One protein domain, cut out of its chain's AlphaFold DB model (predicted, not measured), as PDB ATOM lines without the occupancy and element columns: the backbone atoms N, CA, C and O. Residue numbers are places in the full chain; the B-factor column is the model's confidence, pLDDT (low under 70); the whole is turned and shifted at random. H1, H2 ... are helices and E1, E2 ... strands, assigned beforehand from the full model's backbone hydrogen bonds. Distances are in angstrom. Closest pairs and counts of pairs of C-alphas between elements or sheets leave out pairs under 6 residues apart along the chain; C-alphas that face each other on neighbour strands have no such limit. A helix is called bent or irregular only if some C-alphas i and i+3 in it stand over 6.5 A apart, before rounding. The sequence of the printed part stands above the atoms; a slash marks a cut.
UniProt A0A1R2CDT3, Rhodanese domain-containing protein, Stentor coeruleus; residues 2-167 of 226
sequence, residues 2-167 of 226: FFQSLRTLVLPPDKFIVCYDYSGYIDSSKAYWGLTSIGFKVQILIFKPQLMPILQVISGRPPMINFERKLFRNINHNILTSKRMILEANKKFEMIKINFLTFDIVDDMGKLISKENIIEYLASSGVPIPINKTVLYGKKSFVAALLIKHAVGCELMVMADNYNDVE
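What this domain is: This is residues 2 to 167 of the 226 residues of the protein "Rhodanese domain-containing protein" of Stentor coeruleus (UniProt A0A1R2CDT3). A strongly twisted wall of four parallel strands, E3, E6, E5 and E4, has H6 and H2 packed over one face, and H2 is also covered by a two-stranded parallel sheet, E1 and E2, so that H2 lies between the two sheets near the middle. H5 packs on H6, H4 lies at the end of E3, H1 meets H2, and a long loop swings out from H3, with residues 51 to 64 sticking out. The printed part has 166 residues, with six named helices and six named strands in the order H1 E1 H2 E2 H3 E3 H4 E4 H5 E5 H6 E6. The class is mixed, helices and strands, though under half of the residues, 73 of 166, are in named elements. The whole is compact, with a radius of gyration of the C-alphas of 17.0 A and spans of 46 by 43 by 25 A.

How they stand to each other: The largest sheet runs E3, residues 80 to 82, E6, residues 156 to 160, E5, residues 134 to 137, and E4, residues 94 to 97, and is parallel throughout. It is only just strongly twisted, with C-alphas up to 4.5 A off its best plane. N 81 and O 158 of E3 and E6 are within hydrogen-bond range at 2.9 A, N 136 and O 157 of E5 and E6 at 2.8 A, and N 96 and O 135 of E4 and E5 at 2.9 A. E6 is staggered, pairing with E5 over 156 to 158 and with E3 over 158 to 160. H6, residues 141 to 152, is on this sheet at a height of 9.3 A, over E6 and E5, and runs along the strands, at 5 degrees to E5 on the local plane. H2, residues 26 to 37, is on the same face at a height of 9.9 A, over E3 and E6, and runs across the strands, at 65 degrees to E3 on the local plane, which is fitted to only just enough C-alphas, 6. These are two layers, helices on one face of a sheet. With its residues 142 to 146 alone H6 touches H2, closest at the C-alphas of Phe 142 and Ser 29, 5.5 A, at a steep tilt of 67 degrees, only just short of about perpendicular, the same way. H5, residues 115 to 124, touches H6 at a steep tilt of 47 degrees, opposite ways, closest at the C-alphas of Lys 115 and Ala 151, 4.4 A. H4, residues 83 to 88, only grazes the sheet with residues 83 to 86. E1, residues 17 to 19, and E2, residues 42 to 44, are parallel, with N 19 and O 43 at 2.8 A; the closest C-alphas of H2 and E2, Tyr 32 and Val 42, are 5.9 A apart. H1, residues 2 to 6, and H2 only just touch, through residues 34 to 35 of H2 alone, with 3 pairs of C-alphas within 8 A, closest at Phe 3 and Gly 34, 6.5 A. H3, residues 49 to 54, touches no helix. E1, H2, E2, then E4, H5, E5, and E5, H6, E6 are strand-helix-strand units, two parallel neighbour strands with a helix between; E3, H4, E4 is a split one, with E6 and E5 between its strands; each crossover is right-handed. Every O i to N i+4 pair is within range in H1, H2, H4, H5 and H6; in H3 it is 0 of 2, beside 2 of 3 O i to N i+3 pairs.

Where its parts are: H2 is 16.8 A long from first to last C-alpha, H6 15.8 A, H5 14.5 A and E6 13.0 A. H1 begins at C-alpha 2, (418.292, 272.656, 520.953), and E6 ends at C-alpha 160, (424.094, 266.135, 527.839). H3 is only just irregular, with C-alphas 50 and 53 6.7 A apart.

The domain as a whole: The C-alphas of Pro 53 and Asn 90 are the two farthest apart, 51.9 A. The printed part has no cut. The links H3 to E3, 25 residues, and E4 to H5, 17 residues, are long. The mean pLDDT of the printed part is 83.4, and 22 residues are under 70: 2 to 5, 49 to 53, 69 to 72, 90 to 91 and 161 to 167.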
ATOM      1  N   PHE A   2     419.560 273.245 520.453       66.25
ATOM      2  CA  PHE A   2     418.292 272.656 520.953       66.25
ATOM      3  C   PHE A   2     417.883 273.126 522.364       66.25
ATOM      4  O   PHE A   2     416.848 273.767 522.520       66.25
ATOM      5  N   PHE A   3     418.725 272.909 523.382       66.00
ATOM      6  CA  PHE A   3     418.417 273.319 524.764       66.00
ATOM      7  C   PHE A   3     418.277 274.838 524.947       66.00
ATOM      8  O   PHE A   3     417.571 275.278 525.849       66.00
ATOM      9  N   GLN A   4     418.914 275.646 524.093       65.00
ATOM     10  CA  GLN A   4     418.782 277.107 524.133       65.00
ATOM     11  C   GLN A   4     417.393 277.530 523.634       65.00
ATOM     12  O   GLN A   4     416.746 278.356 524.271       65.00
ATOM     13  N   SER A   5     416.898 276.908 522.560       69.94
ATOM     14  CA  SER A   5     415.554 277.155 522.022       69.94
ATOM     15  C   SER A   5     414.433 276.692 522.958       69.94
ATOM     16  O   SER A   5     413.347 277.260 522.935       69.94
ATOM     17  N   LEU A   6     414.679 275.690 523.810       74.81
ATOM     18  CA  LEU A   6     413.673 275.225 524.770       74.81
ATOM     19  C   LEU A   6     413.351 276.259 525.860       74.81
ATOM     20  O   LEU A   6     412.230 276.293 526.362       74.81
ATOM     21  N   ARG A   7     414.314 277.109 526.241       72.19
ATOM     22  CA  ARG A   7     414.153 278.062 527.358       72.19
ATOM     23  C   ARG A   7     413.148 279.173 527.062       72.19
ATOM     24  O   ARG A   7     412.584 279.715 528.009       72.19
ATOM     25  N   THR A   8     412.937 279.465 525.780       76.62
ATOM     26  CA  THR A   8     412.039 280.503 525.257       76.62
ATOM     27  C   THR A   8     410.702 279.941 524.773       76.62
ATOM     28  O   THR A   8     409.866 280.686 524.260       76.62
ATOM     29  N   LEU A   9     410.491 278.628 524.913       79.88
ATOM     30  CA  LEU A   9     409.272 277.955 524.489       79.88
ATOM     31  C   LEU A   9     408.091 278.372 525.374       79.88
ATOM     32  O   LEU A   9     408.130 278.219 526.599       79.88
ATOM     33  N   VAL A  10     407.022 278.858 524.743       78.06
ATOM     34  CA  VAL A  10     405.765 279.180 525.424       78.06
ATOM     35  C   VAL A  10     404.811 278.006 525.266       78.06
ATOM     36  O   VAL A  10     404.465 277.616 524.153       78.06
ATOM     37  N   LEU A  11     404.373 277.452 526.393       76.62
ATOM     38  CA  LEU A  11     403.403 276.366 526.436       76.62
ATOM     39  C   LEU A  11     402.335 276.685 527.483       76.62
ATOM     40  O   LEU A  11     402.693 277.154 528.569       76.62
ATOM     41  N   PRO A  12     401.045 276.440 527.190       78.19
ATOM     42  CA  PRO A  12     399.996 276.635 528.177       78.19
ATOM     43  C   PRO A  12     400.228 275.745 529.414       78.19
ATOM     44  O   PRO A  12     400.663 274.597 529.271       78.19
ATOM     45  N   PRO A  13     399.963 276.250 530.631       74.00
ATOM     46  CA  PRO A  13     400.339 275.588 531.884       74.00
ATOM     47  C   PRO A  13     399.593 274.269 532.155       74.00
ATOM     48  O   PRO A  13     400.044 273.453 532.960       74.00
ATOM     49  N   ASP A  14     398.459 274.047 531.489       82.12
ATOM     50  CA  ASP A  14     397.627 272.845 531.579       82.12
ATOM     51  C   ASP A  14     398.060 271.730 530.613       82.12
ATOM     52  O   ASP A  14     397.533 270.619 530.672       82.12
ATOM     53  N   LYS A  15     399.013 272.006 529.718       84.94
ATOM     54  CA  LYS A  15     399.455 271.048 528.705       84.94
ATOM     55  C   LYS A  15     400.696 270.286 529.148       84.94
ATOM     56  O   LYS A  15     401.552 270.780 529.880       84.94
ATOM     57  N   PHE A  16     400.787 269.061 528.652       89.81
ATOM     58  CA  PHE A  16     401.985 268.242 528.705       89.81
ATOM     59  C   PHE A  16     402.588 268.140 527.304       89.81
ATOM     60  O   PHE A  16     401.888 268.256 526.296       89.81
ATOM     61  N   ILE A  17     403.899 267.935 527.249       91.12
ATOM     62  CA  ILE A  17     404.633 267.703 526.010       91.12
ATOM     63  C   ILE A  17     404.789 266.200 525.836       91.12
ATOM     64  O   ILE A  17     405.225 265.518 526.758       91.12
ATOM     65  N   VAL A  18     404.470 265.695 524.650       92.12
ATOM     66  CA  VAL A  18     404.694 264.292 524.299       92.12
ATOM     67  C   VAL A  18     405.885 264.211 523.354       92.12
ATOM     68  O   VAL A  18     405.854 264.769 522.258       92.12
ATOM     69  N   CYS A  19     406.938 263.526 523.784       92.50
ATOM     70  CA  CYS A  19     408.125 263.256 522.987       92.50
ATOM     71  C   CYS A  19     408.021 261.877 522.337       92.50
ATOM     72  O   CYS A  19     407.584 260.912 522.962       92.50
ATOM     73  N   TYR A  20     408.459 261.783 521.086       90.12
ATOM     74  CA  TYR A  20     408.518 260.529 520.350       90.12
ATOM     75  C   TYR A  20     409.604 260.579 519.279       90.12
ATOM     76  O   TYR A  20     409.964 261.657 518.807       90.12
ATOM     77  N   ASP A  21     410.133 259.418 518.915       87.56
ATOM     78  CA  ASP A  21     411.103 259.253 517.839       87.56
ATOM     79  C   ASP A  21     411.017 257.835 517.248       87.56
ATOM     80  O   ASP A  21     410.251 256.994 517.714       87.56
ATOM     81  N   TYR A  22     411.817 257.591 516.211       81.69
ATOM     82  CA  TYR A  22     412.050 256.260 515.642       81.69
ATOM     83  C   TYR A  22     413.448 255.719 515.992       81.69
ATOM     84  O   TYR A  22     413.853 254.677 515.485       81.69
ATOM     85  N   SER A  23     414.218 256.414 516.838       78.31
ATOM     86  CA  SER A  23     415.625 256.097 517.129       78.31
ATOM     87  C   SER A  23     415.800 255.184 518.349       78.31
ATOM     88  O   SER A  23     416.820 255.242 519.042       78.31
ATOM     89  N   GLY A  24     414.811 254.327 518.628       80.25
ATOM     90  CA  GLY A  24     414.790 253.489 519.832       80.25
ATOM     91  C   GLY A  24     414.787 254.344 521.099       80.25
ATOM     92  O   GLY A  24     415.591 254.116 522.008       80.25
ATOM     93  N   TYR A  25     413.953 255.389 521.091       88.62
ATOM     94  CA  TYR A  25     413.722 256.328 522.183       88.62
ATOM     95  C   TYR A  25     414.918 257.202 522.568       88.62
ATOM     96  O   TYR A  25     414.876 257.879 523.592       88.62
ATOM     97  N   ILE A  26     416.009 257.210 521.797       88.62
ATOM     98  CA  ILE A  26     417.232 257.929 522.175       88.62
ATOM     99  C   ILE A  26     416.996 259.443 522.217       88.62
ATOM    100  O   ILE A  26     417.382 260.107 523.183       88.62
ATOM    101  N   ASP A  27     416.392 260.003 521.176       89.50
ATOM    102  CA  ASP A  27     416.242 261.450 521.029       89.50
ATOM    103  C   ASP A  27     415.018 261.967 521.782       89.50
ATOM    104  O   ASP A  27     415.078 263.032 522.402       89.50
ATOM    105  N   SER A  28     413.949 261.176 521.837       92.00
ATOM    106  CA  SER A  28     412.776 261.438 522.668       92.00
ATOM    107  C   SER A  28     413.132 261.419 524.159       92.00
ATOM    108  O   SER A  28     412.694 262.305 524.893       92.00
ATOM    109  N   SER A  29     414.030 260.527 524.597       92.62
ATOM    110  CA  SER A  29     414.569 260.543 525.965       92.62
ATOM    111  C   SER A  29     415.429 261.778 526.244       92.62
ATOM    112  O   SER A  29     415.301 262.399 527.299       92.62
ATOM    113  N   LYS A  30     416.294 262.194 525.310       91.88
ATOM    114  CA  LYS A  30     417.064 263.446 525.464       91.88
ATOM    115  C   LYS A  30     416.146 264.660 525.583       91.88
ATOM    116  O   LYS A  30     416.357 265.506 526.455       91.88
ATOM    117  N   ALA A  31     415.125 264.733 524.729       91.62
ATOM    118  CA  ALA A  31     414.124 265.791 524.766       91.62
ATOM    119  C   ALA A  31     413.356 265.787 526.095       91.62
ATOM    120  O   ALA A  31     413.212 266.851 526.699       91.62
ATOM    121  N   TYR A  32     412.959 264.608 526.591       94.00
ATOM    122  CA  TYR A  32     412.314 264.443 527.894       94.00
ATOM    123  C   TYR A  32     413.122 265.099 529.012       94.00
ATOM    124  O   TYR A  32     412.604 265.956 529.728       94.00
ATOM    125  N   TRP A  33     414.404 264.749 529.140       93.81
ATOM    126  CA  TRP A  33     415.248 265.291 530.205       93.81
ATOM    127  C   TRP A  33     415.520 266.789 530.022       93.81
ATOM    128  O   TRP A  33     415.503 267.537 531.000       93.81
ATOM    129  N   GLY A  34     415.683 267.251 528.779       91.00
ATOM    130  CA  GLY A  34     415.812 268.673 528.455       91.00
ATOM    131  C   GLY A  34     414.624 269.511 528.889       91.00
ATOM    132  O   GLY A  34     414.781 270.473 529.637       91.00
ATOM    133  N   LEU A  35     413.432 269.115 528.462       91.19
ATOM    134  CA  LEU A  35     412.181 269.798 528.779       91.19
ATOM    135  C   LEU A  35     411.825 269.687 530.271       91.19
ATOM    136  O   LEU A  35     411.393 270.665 530.879       91.19
ATOM    137  N   THR A  36     412.081 268.533 530.891       92.06
ATOM    138  CA  THR A  36     411.876 268.340 532.337       92.06
ATOM    139  C   THR A  36     412.807 269.243 533.146       92.06
ATOM    140  O   THR A  36     412.380 269.841 534.133       92.06
ATOM    141  N   SER A  37     414.063 269.417 532.713       90.56
ATOM    142  CA  SER A  37     415.030 270.271 533.416       90.56
ATOM    143  C   SER A  37     414.614 271.745 533.483       90.56
ATOM    144  O   SER A  37     415.056 272.454 534.377       90.56
ATOM    145  N   ILE A  38     413.734 272.210 532.594       87.69
ATOM    146  CA  ILE A  38     413.206 273.587 532.573       87.69
ATOM    147  C   ILE A  38     411.759 273.686 533.095       87.69
ATOM    148  O   ILE A  38     411.094 274.714 532.932       87.69
ATOM    149  N   GLY A  39     411.266 272.618 533.733       87.56
ATOM    150  CA  GLY A  39     409.995 272.598 534.457       87.56
ATOM    151  C   GLY A  39     408.758 272.291 533.611       87.56
ATOM    152  O   GLY A  39     407.648 272.584 534.054       87.56
ATOM    153  N   PHE A  40     408.907 271.729 532.408       89.38
ATOM    154  CA  PHE A  40     407.750 271.229 531.663       89.38
ATOM    155  C   PHE A  40     407.291 269.862 532.180       89.38
ATOM    156  O   PHE A  40     408.092 269.051 532.642       89.38
ATOM    157  N   LYS A  41     405.985 269.595 532.055       90.56
ATOM    158  CA  LYS A  41     405.417 268.252 532.200       90.56
ATOM    159  C   LYS A  41     405.620 267.518 530.881       90.56
ATOM    160  O   LYS A  41     405.090 267.953 529.859       90.56
ATOM    161  N   VAL A  42     406.404 266.449 530.899       93.12
ATOM    162  CA  VAL A  42     406.823 265.744 529.685       93.12
ATOM    163  C   VAL A  42     406.516 264.270 529.820       93.12
ATOM    164  O   VAL A  42     406.642 263.704 530.903       93.12
ATOM    165  N   GLN A  43     406.124 263.680 528.706       92.56
ATOM    166  CA  GLN A  43     405.770 262.284 528.575       92.56
ATOM    167  C   GLN A  43     406.420 261.700 527.324       92.56
ATOM    168  O   GLN A  43     406.677 262.430 526.363       92.56
ATOM    169  N   ILE A  44     406.675 260.394 527.323       90.81
ATOM    170  CA  ILE A  44     407.175 259.688 526.136       90.81
ATOM    171  C   ILE A  44     406.062 258.818 525.564       90.81
ATOM    172  O   ILE A  44     405.423 258.039 526.276       90.81
ATOM    173  N   LEU A  45     405.829 258.956 524.258       87.69
ATOM    174  CA  LEU A  45     404.933 258.069 523.532       87.69
ATOM    175  C   LEU A  45     405.679 256.795 523.149       87.69
ATOM    176  O   LEU A  45     406.627 256.820 522.365       87.69
ATOM    177  N   ILE A  46     405.191 255.673 523.665       82.81
ATOM    178  CA  ILE A  46     405.663 254.348 523.281       82.81
ATOM    179  C   ILE A  46     404.937 253.932 522.002       82.81
ATOM    180  O   ILE A  46     403.750 253.586 522.019       82.81
ATOM    181  N   PHE A  47     405.646 253.996 520.878       73.56
ATOM    182  CA  PHE A  47     405.107 253.600 519.586       73.56
ATOM    183  C   PHE A  47     404.980 252.082 519.506       73.56
ATOM    184  O   PHE A  47     405.969 251.364 519.387       73.56
ATOM    185  N   LYS A  48     403.741 251.587 519.513       70.69
ATOM    186  CA  LYS A  48     403.469 250.197 519.146       70.69
ATOM    187  C   LYS A  48     403.273 250.112 517.637       70.69
ATOM    188  O   LYS A  48     402.515 250.927 517.104       70.69
ATOM    189  N   PRO A  49     403.840 249.108 516.948       63.94
ATOM    190  CA  PRO A  49     403.567 248.874 515.530       63.94
ATOM    191  C   PRO A  49     402.064 248.814 515.211       63.94
ATOM    192  O   PRO A  49     401.628 249.289 514.167       63.94
ATOM    193  N   GLN A  50     401.246 248.333 516.157       66.00
ATOM    194  CA  GLN A  50     399.786 248.267 516.015       66.00
ATOM    195  C   GLN A  50     399.089 249.642 515.990       66.00
ATOM    196  O   GLN A  50     397.922 249.714 515.617       66.00
ATOM    197  N   LEU A  51     399.767 250.730 516.383       66.19
ATOM    198  CA  LEU A  51     399.228 252.094 516.314       66.19
ATOM    199  C   LEU A  51     399.393 252.715 514.919       66.19
ATOM    200  O   LEU A  51     398.692 253.667 514.597       66.19
ATOM    201  N   MET A  52     400.281 252.189 514.070       67.31
ATOM    202  CA  MET A  52     400.534 252.755 512.737       67.31
ATOM    203  C   MET A  52     399.284 252.825 511.840       67.31
ATOM    204  O   MET A  52     399.071 253.873 511.238       67.31
ATOM    205  N   PRO A  53     398.409 251.797 511.773       69.56
ATOM    206  CA  PRO A  53     397.233 251.837 510.899       69.56
ATOM    207  C   PRO A  53     396.160 252.848 511.325       69.56
ATOM    208  O   PRO A  53     395.292 253.185 510.527       69.56
ATOM    209  N   ILE A  54     396.189 253.305 512.581       74.00
ATOM    210  CA  ILE A  54     395.181 254.217 513.147       74.00
ATOM    211  C   ILE A  54     395.678 255.660 513.275       74.00
ATOM    212  O   ILE A  54     394.894 256.548 513.609       74.00
ATOM    213  N   LEU A  55     396.964 255.916 513.026       76.75
ATOM    214  CA  LEU A  55     397.537 257.252 513.106       76.75
ATOM    215  C   LEU A  55     397.512 257.924 511.737       76.75
ATOM    216  O   LEU A  55     398.132 257.465 510.780       76.75
ATOM    217  N   GLN A  56     396.833 259.065 511.661       80.69
ATOM    218  CA  GLN A  56     396.910 259.923 510.492       80.69
ATOM    219  C   GLN A  56     398.254 260.660 510.500       80.69
ATOM    220  O   GLN A  56     398.479 261.564 511.304       80.69
ATOM    221  N   VAL A  57     399.154 260.270 509.598       79.31
ATOM    222  CA  VAL A  57     400.434 260.957 509.403       79.31
ATOM    223  C   VAL A  57     400.236 262.096 508.412       79.31
ATOM    224  O   VAL A  57     399.783 261.885 507.289       79.31
ATOM    225  N   ILE A  58     400.592 263.310 508.827       84.38
ATOM    226  CA  ILE A  58     400.555 264.497 507.973       84.38
ATOM    227  C   ILE A  58     401.992 264.864 507.623       84.38
ATOM    228  O   ILE A  58     402.796 265.182 508.498       84.38
ATOM    229  N   SER A  59     402.321 264.808 506.335       85.88
ATOM    230  CA  SER A  59     403.610 265.259 505.816       85.88
ATOM    231  C   SER A  59     403.624 266.775 505.643       85.88
ATOM    232  O   SER A  59     402.663 267.350 505.136       85.88
ATOM    233  N   GLY A  60     404.734 267.425 505.984       86.81
ATOM    234  CA  GLY A  60     404.907 268.856 505.760       86.81
ATOM    235  C   GLY A  60     405.940 269.472 506.692       86.81
ATOM    236  O   GLY A  60     406.613 268.780 507.454       86.81
ATOM    237  N   ARG A  61     406.064 270.801 506.632       84.56
ATOM    238  CA  ARG A  61     406.832 271.540 507.638       84.56
ATOM    239  C   ARG A  61     406.041 271.556 508.950       84.56
ATOM    240  O   ARG A  61     404.827 271.755 508.895       84.56
ATOM    241  N   PRO A  62     406.700 271.388 510.109       82.62
ATOM    242  CA  PRO A  62     406.039 271.557 511.393       82.62
ATOM    243  C   PRO A  62     405.364 272.934 511.488       82.62
ATOM    244  O   PRO A  62     405.899 273.907 510.940       82.62
ATOM    245  N   PRO A  63     404.217 273.039 512.178       81.00
ATOM    246  CA  PRO A  63     403.582 274.325 512.421       81.00
ATOM    247  C   PRO A  63     404.533 275.254 513.181       81.00
ATOM    248  O   PRO A  63     405.375 274.808 513.965       81.00
ATOM    249  N   MET A  64     404.394 276.560 512.952       80.38
ATOM    250  CA  MET A  64     405.171 277.551 513.691       80.38
ATOM    251  C   MET A  64     404.806 277.502 515.174       80.38
ATOM    252  O   MET A  64     403.634 277.537 515.542       80.38
ATOM    253  N   ILE A  65     405.831 277.435 516.018       76.88
ATOM    254  CA  ILE A  65     405.697 277.456 517.471       76.88
ATOM    255  C   ILE A  65     406.088 278.849 517.959       76.88
ATOM    256  O   ILE A  65     407.066 279.430 517.482       76.88
ATOM    257  N   ASN A  66     405.322 279.386 518.906       75.94
ATOM    258  CA  ASN A  66     405.604 280.688 519.493       75.94
ATOM    259  C   ASN A  66     406.772 280.596 520.481       75.94
ATOM    260  O   ASN A  66     406.782 279.760 521.388       75.94
ATOM    261  N   PHE A  67     407.728 281.505 520.322       75.75
ATOM    262  CA  PHE A  67     408.846 281.686 521.237       75.75
ATOM    263  C   PHE A  67     408.797 283.093 521.817       75.75
ATOM    264  O   PHE A  67     408.652 284.070 521.080       75.75
ATOM    265  N   GLU A  68     408.969 283.207 523.127       74.31
ATOM    266  CA  GLU A  68     409.040 284.495 523.799       74.31
ATOM    267  C   GLU A  68     410.497 284.823 524.114       74.31
ATOM    268  O   GLU A  68     411.137 284.182 524.947       74.31
ATOM    269  N   ARG A  69     411.037 285.849 523.445       64.81
ATOM    270  CA  ARG A  69     412.450 286.248 523.578       64.81
ATOM    271  C   ARG A  69     412.843 286.667 524.997       64.81
ATOM    272  O   ARG A  69     414.029 286.691 525.283       64.81
ATOM    273  N   LYS A  70     411.879 287.031 525.849       62.94
ATOM    274  CA  LYS A  70     412.111 287.439 527.246       62.94
ATOM    275  C   LYS A  70     411.880 286.305 528.250       62.94
ATOM    276  O   LYS A  70     412.218 286.462 529.419       62.94
ATOM    277  N   LEU A  71     411.322 285.173 527.813       63.94
ATOM    278  CA  LEU A  71     411.116 284.016 528.670       63.94
ATOM    279  C   LEU A  71     412.424 283.231 528.752       63.94
ATOM    280  O   LEU A  71     412.871 282.631 527.778       63.94
ATOM    281  N   PHE A  72     413.043 283.241 529.929       69.19
ATOM    282  CA  PHE A  72     414.302 282.548 530.172       69.19
ATOM    283  C   PHE A  72     414.162 281.589 531.338       69.19
ATOM    284  O   PHE A  72     414.523 281.888 532.474       69.19
ATOM    285  N   ARG A  73     413.643 280.396 531.048       76.06
ATOM    286  CA  ARG A  73     413.577 279.336 532.057       76.06
ATOM    287  C   ARG A  73     414.987 278.914 532.459       76.06
ATOM    288  O   ARG A  73     415.858 278.747 531.603       76.06
ATOM    289  N   ASN A  74     415.220 278.762 533.759       80.81
ATOM    290  CA  ASN A  74     416.479 278.234 534.275       80.81
ATOM    291  C   ASN A  74     416.516 276.716 534.108       80.81
ATOM    292  O   ASN A  74     415.501 276.043 534.273       80.81
ATOM    293  N   ILE A  75     417.695 276.191 533.782       84.06
ATOM    294  CA  ILE A  75     417.924 274.750 533.718       84.06
ATOM    295  C   ILE A  75     418.167 274.253 535.142       84.06
ATOM    296  O   ILE A  75     419.043 274.748 535.852       84.06
ATOM    297  N   ASN A  76     417.404 273.252 535.558       88.62
ATOM    298  CA  ASN A  76     417.646 272.528 536.789       88.62
ATOM    299  C   ASN A  76     418.840 271.584 536.597       88.62
ATOM    300  O   ASN A  76     418.713 270.472 536.078       88.62
ATOM    301  N   HIS A  77     420.003 272.031 537.064       87.25
ATOM    302  CA  HIS A  77     421.250 271.277 536.968       87.25
ATOM    303  C   HIS A  77     421.315 270.034 537.858       87.25
ATOM    304  O   HIS A  77     422.222 269.221 537.706       87.25
ATOM    305  N   ASN A  78     420.331 269.839 538.743       88.38
ATOM    306  CA  ASN A  78     420.170 268.583 539.468       88.38
ATOM    307  C   ASN A  78     419.584 267.464 538.598       88.38
ATOM    308  O   ASN A  78     419.712 266.302 538.967       88.38
ATOM    309  N   ILE A  79     418.962 267.820 537.470       91.50
ATOM    310  CA  ILE A  79     418.314 266.910 536.516       91.50
ATOM    311  C   ILE A  79     419.201 266.724 535.278       91.50
ATOM    312  O   ILE A  79     419.432 265.599 534.837       91.50
ATOM    313  N   LEU A  80     419.713 267.827 534.721       91.25
ATOM    314  CA  LEU A  80     420.503 267.844 533.488       91.25
ATOM    315  C   LEU A  80     421.783 268.669 533.669       91.25
ATOM    316  O   LEU A  80     421.719 269.855 533.993       91.25
ATOM    317  N   THR A  81     422.937 268.065 533.396       89.38
ATOM    318  CA  THR A  81     424.253 268.704 533.546       89.38
ATOM    319  C   THR A  81     425.092 268.642 532.274       89.38
ATOM    320  O   THR A  81     424.857 267.810 531.397       89.38
ATOM    321  N   SER A  82     426.097 269.512 532.178       86.94
ATOM    322  CA  SER A  82     427.043 269.547 531.061       86.94
ATOM    323  C   SER A  82     428.389 268.973 531.482       86.94
ATOM    324  O   SER A  82     428.793 269.083 532.642       86.94
ATOM    325  N   LYS A  83     429.142 268.457 530.506       85.88
ATOM    326  CA  LYS A  83     430.534 268.032 530.709       85.88
ATOM    327  C   LYS A  83     431.371 269.112 531.400       85.88
ATOM    328  O   LYS A  83     432.139 268.807 532.303       85.88
ATOM    329  N   ARG A  84     431.193 270.376 531.008       83.06
ATOM    330  CA  ARG A  84     431.924 271.504 531.592       83.06
ATOM    331  C   ARG A  84     431.641 271.668 533.087       83.06
ATOM    332  O   ARG A  84     432.583 271.751 533.861       83.06
ATOM    333  N   MET A  85     430.371 271.638 533.491       83.31
ATOM    334  CA  MET A  85     429.998 271.761 534.907       83.31
ATOM    335  C   MET A  85     430.544 270.611 535.755       83.31
ATOM    336  O   MET A  85     430.944 270.818 536.895       83.31
ATOM    337  N   ILE A  86     430.590 269.399 535.198       84.88
ATOM    338  CA  ILE A  86     431.193 268.246 535.873       84.88
ATOM    339  C   ILE A  86     432.702 268.430 536.065       84.88
ATOM    340  O   ILE A  86     433.219 268.110 537.136       84.88
ATOM    341  N   LEU A  87     433.402 268.966 535.059       83.19
ATOM    342  CA  LEU A  87     434.832 269.271 535.155       83.19
ATOM    343  C   LEU A  87     435.103 270.371 536.194       83.19
ATOM    344  O   LEU A  87     435.983 270.200 537.031       83.19
ATOM    345  N   GLU A  88     434.308 271.445 536.197       83.38
ATOM    346  CA  GLU A  88     434.398 272.547 537.171       83.38
ATOM    347  C   GLU A  88     434.084 272.094 538.608       83.38
ATOM    348  O   GLU A  88     434.640 272.616 539.573       83.38
ATOM    349  N   ALA A  89     433.224 271.085 538.773       79.88
ATOM    350  CA  ALA A  89     432.864 270.536 540.077       79.88
ATOM    351  C   ALA A  89     433.948 269.637 540.711       79.88
ATOM    352  O   ALA A  89     433.712 269.094 541.792       79.88
ATOM    353  N   ASN A  90     435.118 269.475 540.078       69.31
ATOM    354  CA  ASN A  90     436.284 268.765 540.618       69.31
ATOM    355  C   ASN A  90     435.973 267.354 541.164       69.31
ATOM    356  O   ASN A  90     436.351 267.012 542.282       69.31
ATOM    357  N   LYS A  91     435.309 266.508 540.359       62.56
ATOM    358  CA  LYS A  91     435.075 265.069 540.642       62.56
ATOM    359  C   LYS A  91     434.179 264.745 541.852       62.56
ATOM    360  O   LYS A  91     434.268 263.655 542.405       62.56
ATOM    361  N   LYS A  92     433.269 265.639 542.239       75.31
ATOM    362  CA  LYS A  92     432.316 265.392 543.344       75.31
ATOM    363  C   LYS A  92     431.188 264.400 543.033       75.31
ATOM    364  O   LYS A  92     430.382 264.116 543.913       75.31
ATOM    365  N   PHE A  93     431.097 263.910 541.802       80.50
ATOM    366  CA  PHE A  93     429.989 263.075 541.360       80.50
ATOM    367  C   PHE A  93     430.467 261.675 541.009       80.50
ATOM    368  O   PHE A  93     431.432 261.509 540.262       80.50
ATOM    369  N   GLU A  94     429.736 260.675 541.490       87.38
ATOM    370  CA  GLU A  94     429.785 259.345 540.904       87.38
ATOM    371  C   GLU A  94     429.258 259.427 539.466       87.38
ATOM    372  O   GLU A  94     428.249 260.091 539.198       87.38
ATOM    373  N   MET A  95     429.950 258.781 538.527       90.75
ATOM    374  CA  MET A  95     429.600 258.818 537.110       90.75
ATOM    375  C   MET A  95     429.506 257.412 536.534       90.75
ATOM    376  O   MET A  95     430.467 256.647 536.609       90.75
ATOM    377  N   ILE A  96     428.392 257.107 535.870       92.06
ATOM    378  CA  ILE A  96     428.185 255.828 535.182       92.06
ATOM    379  C   ILE A  96     428.081 256.084 533.681       92.06
ATOM    380  O   ILE A  96     427.239 256.860 533.214       92.06
ATOM    381  N   LYS A  97     428.946 255.414 532.913       92.62
ATOM    382  CA  LYS A  97     428.922 255.454 531.449       92.62
ATOM    383  C   LYS A  97     427.991 254.380 530.908       92.62
ATOM    384  O   LYS A  97     428.199 253.205 531.178       92.62
ATOM    385  N   ILE A  98     427.033 254.766 530.072       93.00
ATOM    386  CA  ILE A  98     426.060 253.860 529.458       93.00
ATOM    387  C   ILE A  98     426.036 254.106 527.949       93.00
ATOM    388  O   ILE A  98     425.374 255.012 527.434       93.00
ATOM    389  N   ASN A  99     426.790 253.287 527.222       89.06
ATOM    390  CA  ASN A  99     426.852 253.336 525.760       89.06
ATOM    391  C   ASN A  99     425.888 252.354 525.085       89.06
ATOM    392  O   ASN A  99     425.484 252.590 523.946       89.06
ATOM    393  N   PHE A 100     425.529 251.280 525.781       88.69
ATOM    394  CA  PHE A 100     424.745 250.172 525.259       88.69
ATOM    395  C   PHE A 100     423.784 249.653 526.336       88.69
ATOM    396  O   PHE A 100     424.064 249.799 527.523       88.69
ATOM    397  N   LEU A 101     422.661 249.085 525.899       90.56
ATOM    398  CA  LEU A 101     421.702 248.334 526.706       90.56
ATOM    399  C   LEU A 101     421.381 247.057 525.926       90.56
ATOM    400  O   LEU A 101     421.172 247.131 524.713       90.56
ATOM    401  N   THR A 102     421.351 245.912 526.604       88.44
ATOM    402  CA  THR A 102     421.033 244.596 526.014       88.44
ATOM    403  C   THR A 102     419.539 244.404 525.742       88.44
ATOM    404  O   THR A 102     419.144 243.365 525.225       88.44
ATOM    405  N   PHE A 103     418.714 245.393 526.084       89.56
ATOM    406  CA  PHE A 103     417.258 245.344 526.039       89.56
ATOM    407  C   PHE A 103     416.678 246.710 525.632       89.56
ATOM    408  O   PHE A 103     417.369 247.734 525.699       89.56
ATOM    409  N   ASP A 104     415.417 246.723 525.199       85.88
ATOM    410  CA  ASP A 104     414.670 247.942 524.852       85.88
ATOM    411  C   ASP A 104     413.742 248.375 526.006       85.88
ATOM    412  O   ASP A 104     413.664 247.709 527.025       85.88
ATOM    413  N   ILE A 105     413.034 249.499 525.892       87.62
ATOM    414  CA  ILE A 105     412.027 249.947 526.875       87.62
ATOM    415  C   ILE A 105     410.755 249.079 526.819       87.62
ATOM    416  O   ILE A 105     409.978 249.031 527.780       87.62
ATOM    417  N   VAL A 106     410.534 248.396 525.696       86.62
ATOM    418  CA  VAL A 106     409.390 247.513 525.463       86.62
ATOM    419  C   VAL A 106     409.823 246.059 525.312       86.62
ATOM    420  O   VAL A 106     410.925 245.783 524.848       86.62
ATOM    421  N   ASP A 107     408.944 245.145 525.706       84.88
ATOM    422  CA  ASP A 107     409.081 243.716 525.446       84.88
ATOM    423  C   ASP A 107     408.763 243.369 523.979       84.88
ATOM    424  O   ASP A 107     408.293 244.206 523.200       84.88
ATOM    425  N   ASP A 108     408.964 242.102 523.614       82.06
ATOM    426  CA  ASP A 108     408.696 241.575 522.267       82.06
ATOM    427  C   ASP A 108     407.222 241.717 521.844       82.06
ATOM    428  O   ASP A 108     406.886 241.676 520.659       82.06
ATOM    429  N   MET A 109     406.320 241.925 522.808       80.31
ATOM    430  CA  MET A 109     404.890 242.150 522.588       80.31
ATOM    431  C   MET A 109     404.541 243.645 522.468       80.31
ATOM    432  O   MET A 109     403.362 244.004 522.341       80.31
ATOM    433  N   GLY A 110     405.538 244.535 522.516       76.81
ATOM    434  CA  GLY A 110     405.376 245.987 522.478       76.81
ATOM    435  C   GLY A 110     404.736 246.565 523.744       76.81
ATOM    436  O   GLY A 110     404.143 247.650 523.706       76.81
ATOM    437  N   LYS A 111     404.766 245.837 524.864       82.31
ATOM    438  CA  LYS A 111     404.365 246.344 526.179       82.31
ATOM    439  C   LYS A 111     405.578 246.910 526.896       82.31
ATOM    440  O   LYS A 111     406.701 246.488 526.675       82.31
ATOM    441  N   LEU A 112     405.334 247.877 527.769       83.88
ATOM    442  CA  LEU A 112     406.377 248.401 528.635       83.88
ATOM    443  C   LEU A 112     406.899 247.285 529.547       83.88
ATOM    444  O   LEU A 112     406.095 246.553 530.131       83.88
ATOM    445  N   ILE A 113     408.219 247.185 529.678       89.06
ATOM    446  CA  ILE A 113     408.851 246.221 530.583       89.06
ATOM    447  C   ILE A 113     408.469 246.550 532.033       89.06
ATOM    448  O   ILE A 113     408.387 247.719 532.418       89.06
ATOM    449  N   SER A 114     408.206 245.517 532.838       88.81
ATOM    450  CA  SER A 114     407.868 245.689 534.253       88.81
ATOM    451  C   SER A 114     409.048 246.248 535.051       88.81
ATOM    452  O   SER A 114     410.211 246.105 534.670       88.81
ATOM    453  N   LYS A 115     408.761 246.889 536.187       89.75
ATOM    454  CA  LYS A 115     409.797 247.501 537.031       89.75
ATOM    455  C   LYS A 115     410.818 246.483 537.528       89.75
ATOM    456  O   LYS A 115     412.004 246.791 537.583       89.75
ATOM    457  N   GLU A 116     410.348 245.282 537.847       87.94
ATOM    458  CA  GLU A 116     411.153 244.161 538.326       87.94
ATOM    459  C   GLU A 116     412.152 243.734 537.243       87.94
ATOM    460  O   GLU A 116     413.360 243.710 537.481       87.94
ATOM    461  N   ASN A 117     411.665 243.542 536.014       91.06
ATOM    462  CA  ASN A 117     412.491 243.132 534.881       91.06
ATOM    463  C   ASN A 117     413.491 244.222 534.471       91.06
ATOM    464  O   ASN A 117     414.603 243.909 534.057       91.06
ATOM    465  N   ILE A 118     413.141 245.508 534.609       92.00
ATOM    466  CA  ILE A 118     414.070 246.612 534.317       92.00
ATOM    467  C   ILE A 118     415.344 246.496 535.162       92.00
ATOM    468  O   ILE A 118     416.436 246.687 534.633       92.00
ATOM    469  N   ILE A 119     415.226 246.190 536.457       89.94
ATOM    470  CA  ILE A 119     416.386 246.091 537.356       89.94
ATOM    471  C   ILE A 119     417.292 244.931 536.929       89.94
ATOM    472  O   ILE A 119     418.504 245.115 536.791       89.94
ATOM    473  N   GLU A 120     416.704 243.765 536.665       90.44
ATOM    474  CA  GLU A 120     417.433 242.583 536.198       90.44
ATOM    475  C   GLU A 120     418.132 242.842 534.857       90.44
ATOM    476  O   GLU A 120     419.311 242.522 534.679       90.44
ATOM    477  N   TYR A 121     417.445 243.498 533.921       93.31
ATOM    478  CA  TYR A 121     417.994 243.785 532.603       93.31
ATOM    479  C   TYR A 121     419.098 244.847 532.642       93.31
ATOM    480  O   TYR A 121     420.109 244.699 531.946       93.31
ATOM    481  N   LEU A 122     418.975 245.869 533.495       90.81
ATOM    482  CA  LEU A 122     420.053 246.833 533.746       90.81
ATOM    483  C   LEU A 122     421.299 246.137 534.304       90.81
ATOM    484  O   LEU A 122     422.397 246.365 533.790       90.81
ATOM    485  N   ALA A 123     421.128 245.231 535.271       88.56
ATOM    486  CA  ALA A 123     422.229 244.437 535.810       88.56
ATOM    487  C   ALA A 123     422.885 243.565 534.724       88.56
ATOM    488  O   ALA A 123     424.111 243.550 534.611       88.56
ATOM    489  N   SER A 124     422.087 242.927 533.856       88.06
ATOM    490  CA  SER A 124     422.597 242.145 532.714       88.06
ATOM    491  C   SER A 124     423.365 242.994 531.687       88.06
ATOM    492  O   SER A 124     424.285 242.506 531.035       88.06
ATOM    493  N   SER A 125     423.031 244.286 531.578       87.62
ATOM    494  CA  SER A 125     423.744 245.273 530.754       87.62
ATOM    495  C   SER A 125     425.009 245.828 531.428       87.62
ATOM    496  O   SER A 125     425.658 246.712 530.866       87.62
ATOM    497  N   GLY A 126     425.353 245.367 532.637       87.25
ATOM    498  CA  GLY A 126     426.468 245.899 533.425       87.25
ATOM    499  C   GLY A 126     426.222 247.314 533.958       87.25
ATOM    500  O   GLY A 126     427.177 248.028 534.262       87.25
ATOM    501  N   VAL A 127     424.959 247.744 534.044       90.31
ATOM    502  CA  VAL A 127     424.573 249.052 534.581       90.31
ATOM    503  C   VAL A 127     424.197 248.881 536.056       90.31
ATOM    504  O   VAL A 127     423.148 248.301 536.344       90.31
ATOM    505  N   PRO A 128     425.013 249.371 537.004       89.19
ATOM    506  CA  PRO A 128     424.678 249.274 538.418       89.19
ATOM    507  C   PRO A 128     423.499 250.192 538.756       89.19
ATOM    508  O   PRO A 128     423.374 251.290 538.205       89.19
ATOM    509  N   ILE A 129     422.648 249.757 539.688       88.62
ATOM    510  CA  ILE A 129     421.586 250.605 540.234       88.62
ATOM    511  C   ILE A 129     422.220 251.594 541.220       88.62
ATOM    512  O   ILE A 129     422.804 251.162 542.217       88.62
ATOM    513  N   PRO A 130     422.135 252.909 540.963       86.94
ATOM    514  CA  PRO A 130     422.751 253.901 541.829       86.94
ATOM    515  C   PRO A 130     421.996 254.005 543.158       86.94
ATOM    516  O   PRO A 130     420.771 254.110 543.191       86.94
ATOM    517  N   ILE A 131     422.752 253.999 544.255       82.25
ATOM    518  CA  ILE A 131     422.232 254.158 545.624       82.25
ATOM    519  C   ILE A 131     422.216 255.643 546.020       82.25
ATOM    520  O   ILE A 131     421.374 256.081 546.799       82.25
ATOM    521  N   ASN A 132     423.129 256.425 545.442       83.25
ATOM    522  CA  ASN A 132     423.273 257.857 545.663       83.25
ATOM    523  C   ASN A 132     422.928 258.639 544.391       83.25
ATOM    524  O   ASN A 132     422.665 258.077 543.329       83.25
ATOM    525  N   LYS A 133     422.952 259.970 544.490       82.69
ATOM    526  CA  LYS A 133     422.789 260.845 543.331       82.69
ATOM    527  C   LYS A 133     423.982 260.700 542.381       82.69
ATOM    528  O   LYS A 133     425.079 261.180 542.669       82.69
ATOM    529  N   THR A 134     423.728 260.094 541.227       89.88
ATOM    530  CA  THR A 134     424.754 259.713 540.247       89.88
ATOM    531  C   THR A 134     424.518 260.401 538.903       89.88
ATOM    532  O   THR A 134     423.378 260.682 538.514       89.88
ATOM    533  N   VAL A 135     425.609 260.679 538.185       93.06
ATOM    534  CA  VAL A 135     425.582 261.280 536.848       93.06
ATOM    535  C   VAL A 135     425.696 260.192 535.785       93.06
ATOM    536  O   VAL A 135     426.713 259.505 535.678       93.06
ATOM    537  N   LEU A 136     424.669 260.058 534.953       94.88
ATOM    538  CA  LEU A 136     424.639 259.111 533.842       94.88
ATOM    539  C   LEU A 136     425.081 259.799 532.546       94.88
ATOM    540  O   LEU A 136     424.555 260.854 532.184       94.88
ATOM    541  N   TYR A 137     426.016 259.195 531.811       93.56
ATOM    542  CA  TYR A 137     426.526 259.749 530.548       93.56
ATOM    543  C   TYR A 137     426.762 258.682 529.474       93.56
ATOM    544  O   TYR A 137     426.922 257.508 529.786       93.56
ATOM    545  N   GLY A 138     426.777 259.078 528.199       91.31
ATOM    546  CA  GLY A 138     426.948 258.166 527.059       91.31
ATOM    547  C   GLY A 138     425.715 258.067 526.159       91.31
ATOM    548  O   GLY A 138     424.700 258.725 526.372       91.31
ATOM    549  N   LYS A 139     425.802 257.242 525.109       88.75
ATOM    550  CA  LYS A 139     424.786 257.191 524.036       88.75
ATOM    551  C   LYS A 139     423.394 256.767 524.522       88.75
ATOM    552  O   LYS A 139     422.394 257.262 524.006       88.75
ATOM    553  N   LYS A 140     423.330 255.846 525.485       92.06
ATOM    554  CA  LYS A 140     422.086 255.262 526.016       92.06
ATOM    555  C   LYS A 140     421.760 255.749 527.433       92.06
ATOM    556  O   LYS A 140     420.790 255.278 528.020       92.06
ATOM    557  N   SER A 141     422.503 256.725 527.965       93.94
ATOM    558  CA  SER A 141     422.311 257.216 529.336       93.94
ATOM    559  C   SER A 141     420.925 257.807 529.578       93.94
ATOM    560  O   SER A 141     420.336 257.537 530.613       93.94
ATOM    561  N   PHE A 142     420.375 258.561 528.624       94.31
ATOM    562  CA  PHE A 142     419.050 259.179 528.753       94.31
ATOM    563  C   PHE A 142     417.924 258.144 528.852       94.31
ATOM    564  O   PHE A 142     417.000 258.318 529.645       94.31
ATOM    565  N   VAL A 143     418.038 257.062 528.077       93.88
ATOM    566  CA  VAL A 143     417.105 255.928 528.096       93.88
ATOM    567  C   VAL A 143     417.240 255.166 529.413       93.88
ATOM    568  O   VAL A 143     416.257 254.972 530.122       93.88
ATOM    569  N   ALA A 144     418.466 254.806 529.799       93.94
ATOM    570  CA  ALA A 144     418.717 254.117 531.063       93.94
ATOM    571  C   ALA A 144     418.246 254.936 532.275       93.94
ATOM    572  O   ALA A 144     417.661 254.387 533.201       93.94
ATOM    573  N   ALA A 145     418.426 256.257 532.247       94.19
ATOM    574  CA  ALA A 145     417.953 257.148 533.298       94.19
ATOM    575  C   ALA A 145     416.428 257.106 533.459       94.19
ATOM    576  O   ALA A 145     415.936 257.121 534.584       94.19
ATOM    577  N   LEU A 146     415.671 257.042 532.356       92.56
ATOM    578  CA  LEU A 146     414.214 256.880 532.408       92.56
ATOM    579  C   LEU A 146     413.818 255.549 533.036       92.56
ATOM    580  O   LEU A 146     412.940 255.518 533.895       92.56
ATOM    581  N   LEU A 147     414.492 254.474 532.630       92.19
ATOM    582  CA  LEU A 147     414.253 253.128 533.139       92.19
ATOM    583  C   LEU A 147     414.526 253.044 534.647       92.19
ATOM    584  O   LEU A 147     413.656 252.616 535.400       92.19
ATOM    585  N   ILE A 148     415.677 253.543 535.107       91.81
ATOM    586  CA  ILE A 148     416.029 253.573 536.536       91.81
ATOM    587  C   ILE A 148     415.038 254.448 537.316       91.81
ATOM    588  O   ILE A 148     414.532 254.028 538.358       91.81
ATOM    589  N   LYS A 149     414.706 255.643 536.806       89.81
ATOM    590  CA  LYS A 149     413.727 256.540 537.442       89.81
ATOM    591  C   LYS A 149     412.358 255.872 537.580       89.81
ATOM    592  O   LYS A 149     411.699 256.046 538.600       89.81
ATOM    593  N   HIS A 150     411.929 255.107 536.582       87.81
ATOM    594  CA  HIS A 150     410.645 254.410 536.603       87.81
ATOM    595  C   HIS A 150     410.623 253.212 537.556       87.81
ATOM    596  O   HIS A 150     409.642 253.022 538.285       87.81
ATOM    597  N   ALA A 151     411.692 252.414 537.551       88.69
ATOM    598  CA  ALA A 151     411.791 251.207 538.359       88.69
ATOM    599  C   ALA A 151     412.017 251.515 539.846       88.69
ATOM    600  O   ALA A 151     411.332 250.945 540.691       88.69
ATOM    601  N   VAL A 152     412.924 252.447 540.159       86.12
ATOM    602  CA  VAL A 152     413.443 252.647 541.525       86.12
ATOM    603  C   VAL A 152     413.054 254.006 542.118       86.12
ATOM    604  O   VAL A 152     413.010 254.163 543.333       86.12
ATOM    605  N   GLY A 153     412.736 255.004 541.286       80.81
ATOM    606  CA  GLY A 153     412.393 256.348 541.765       80.81
ATOM    607  C   GLY A 153     413.583 257.171 542.274       80.81
ATOM    608  O   GLY A 153     413.372 258.200 542.910       80.81
ATOM    609  N   CYS A 154     414.822 256.748 541.999       78.19
ATOM    610  CA  CYS A 154     416.030 257.458 542.422       78.19
ATOM    611  C   CYS A 154     416.152 258.858 541.800       78.19
ATOM    612  O   CYS A 154     415.772 259.090 540.648       78.19
ATOM    613  N   GLU A 155     416.784 259.775 542.537       81.12
ATOM    614  CA  GLU A 155     417.241 261.045 541.979       81.12
ATOM    615  C   GLU A 155     418.467 260.821 541.087       81.12
ATOM    616  O   GLU A 155     419.541 260.438 541.550       81.12
ATOM    617  N   LEU A 156     418.311 261.090 539.792       89.00
ATOM    618  CA  LEU A 156     419.356 260.913 538.787       89.00
ATOM    619  C   LEU A 156     419.649 262.229 538.086       89.00
ATOM    620  O   LEU A 156     418.746 263.024 537.818       89.00
ATOM    621  N   MET A 157     420.914 262.399 537.721       92.81
ATOM    622  CA  MET A 157     421.361 263.469 536.847       92.81
ATOM    623  C   MET A 157     421.834 262.859 535.529       92.81
ATOM    624  O   MET A 157     422.604 261.901 535.525       92.81
ATOM    625  N   VAL A 158     421.411 263.416 534.397       94.38
ATOM    626  CA  VAL A 158     421.924 263.014 533.078       94.38
ATOM    627  C   VAL A 158     422.855 264.078 532.517       94.38
ATOM    628  O   VAL A 158     422.593 265.277 532.630       94.38
ATOM    629  N   MET A 159     423.950 263.644 531.900       92.19
ATOM    630  CA  MET A 159     424.875 264.538 531.214       92.19
ATOM    631  C   MET A 159     424.517 264.637 529.732       92.19
ATOM    632  O   MET A 159     424.552 263.637 529.014       92.19
ATOM    633  N   ALA A 160     424.210 265.848 529.265       86.75
ATOM    634  CA  ALA A 160     424.094 266.135 527.839       86.75
ATOM    635  C   ALA A 160     425.439 266.609 527.283       86.75
ATOM    636  O   ALA A 160     426.037 267.571 527.776       86.75
ATOM    637  N   ASP A 161     425.895 265.934 526.230       68.31
ATOM    638  CA  ASP A 161     427.087 266.332 525.498       68.31
ATOM    639  C   ASP A 161     426.855 267.678 524.798       68.31
ATOM    640  O   ASP A 161     425.799 267.929 524.214       68.31
ATOM    641  N   ASN A 162     427.870 268.542 524.844       58.12
ATOM    642  CA  ASN A 162     427.964 269.761 524.037       58.12
ATOM    643  C   ASN A 162     426.793 270.757 524.157       58.12
ATOM    644  O   ASN A 162     426.460 271.430 523.180       58.12
ATOM    645  N   TYR A 163     426.192 270.928 525.341       62.75
ATOM    646  CA  TYR A 163     425.434 272.154 525.612       62.75
ATOM    647  C   TYR A 163     426.286 273.135 526.419       62.75
ATOM    648  O   TYR A 163     426.810 272.809 527.486       62.75
ATOM    649  N   ASN A 164     426.450 274.340 525.876       56.03
ATOM    650  CA  ASN A 164     427.228 275.403 526.493       56.03
ATOM    651  C   ASN A 164     426.273 276.448 527.082       56.03
ATOM    652  O   ASN A 164     425.637 277.204 526.347       56.03
ATOM    653  N   ASP A 165     426.138 276.477 528.410       54.22
ATOM    654  CA  ASP A 165     425.300 277.480 529.091       54.22
ATOM    655  C   ASP A 165     425.933 278.887 529.022       54.22
ATOM    656  O   ASP A 165     425.228 279.895 529.064       54.22
ATOM    657  N   VAL A 166     427.261 278.979 528.839       51.03
ATOM    658  CA  VAL A 166     427.962 280.273 528.750       51.03
ATOM    659  C   VAL A 166     427.697 281.023 527.453       51.03
ATOM    660  O   VAL A 166     427.575 282.240 527.517       51.03
ATOM    661  N   GLU A 167     427.507 280.346 526.315       48.97
ATOM    662  CA  GLU A 167     427.096 281.024 525.072       48.97
ATOM    663  C   GLU A 167     425.764 281.763 525.227       48.97
ATOM    664  O   GLU A 167     425.544 282.798 524.608       48.97
TER     665      GLU A 167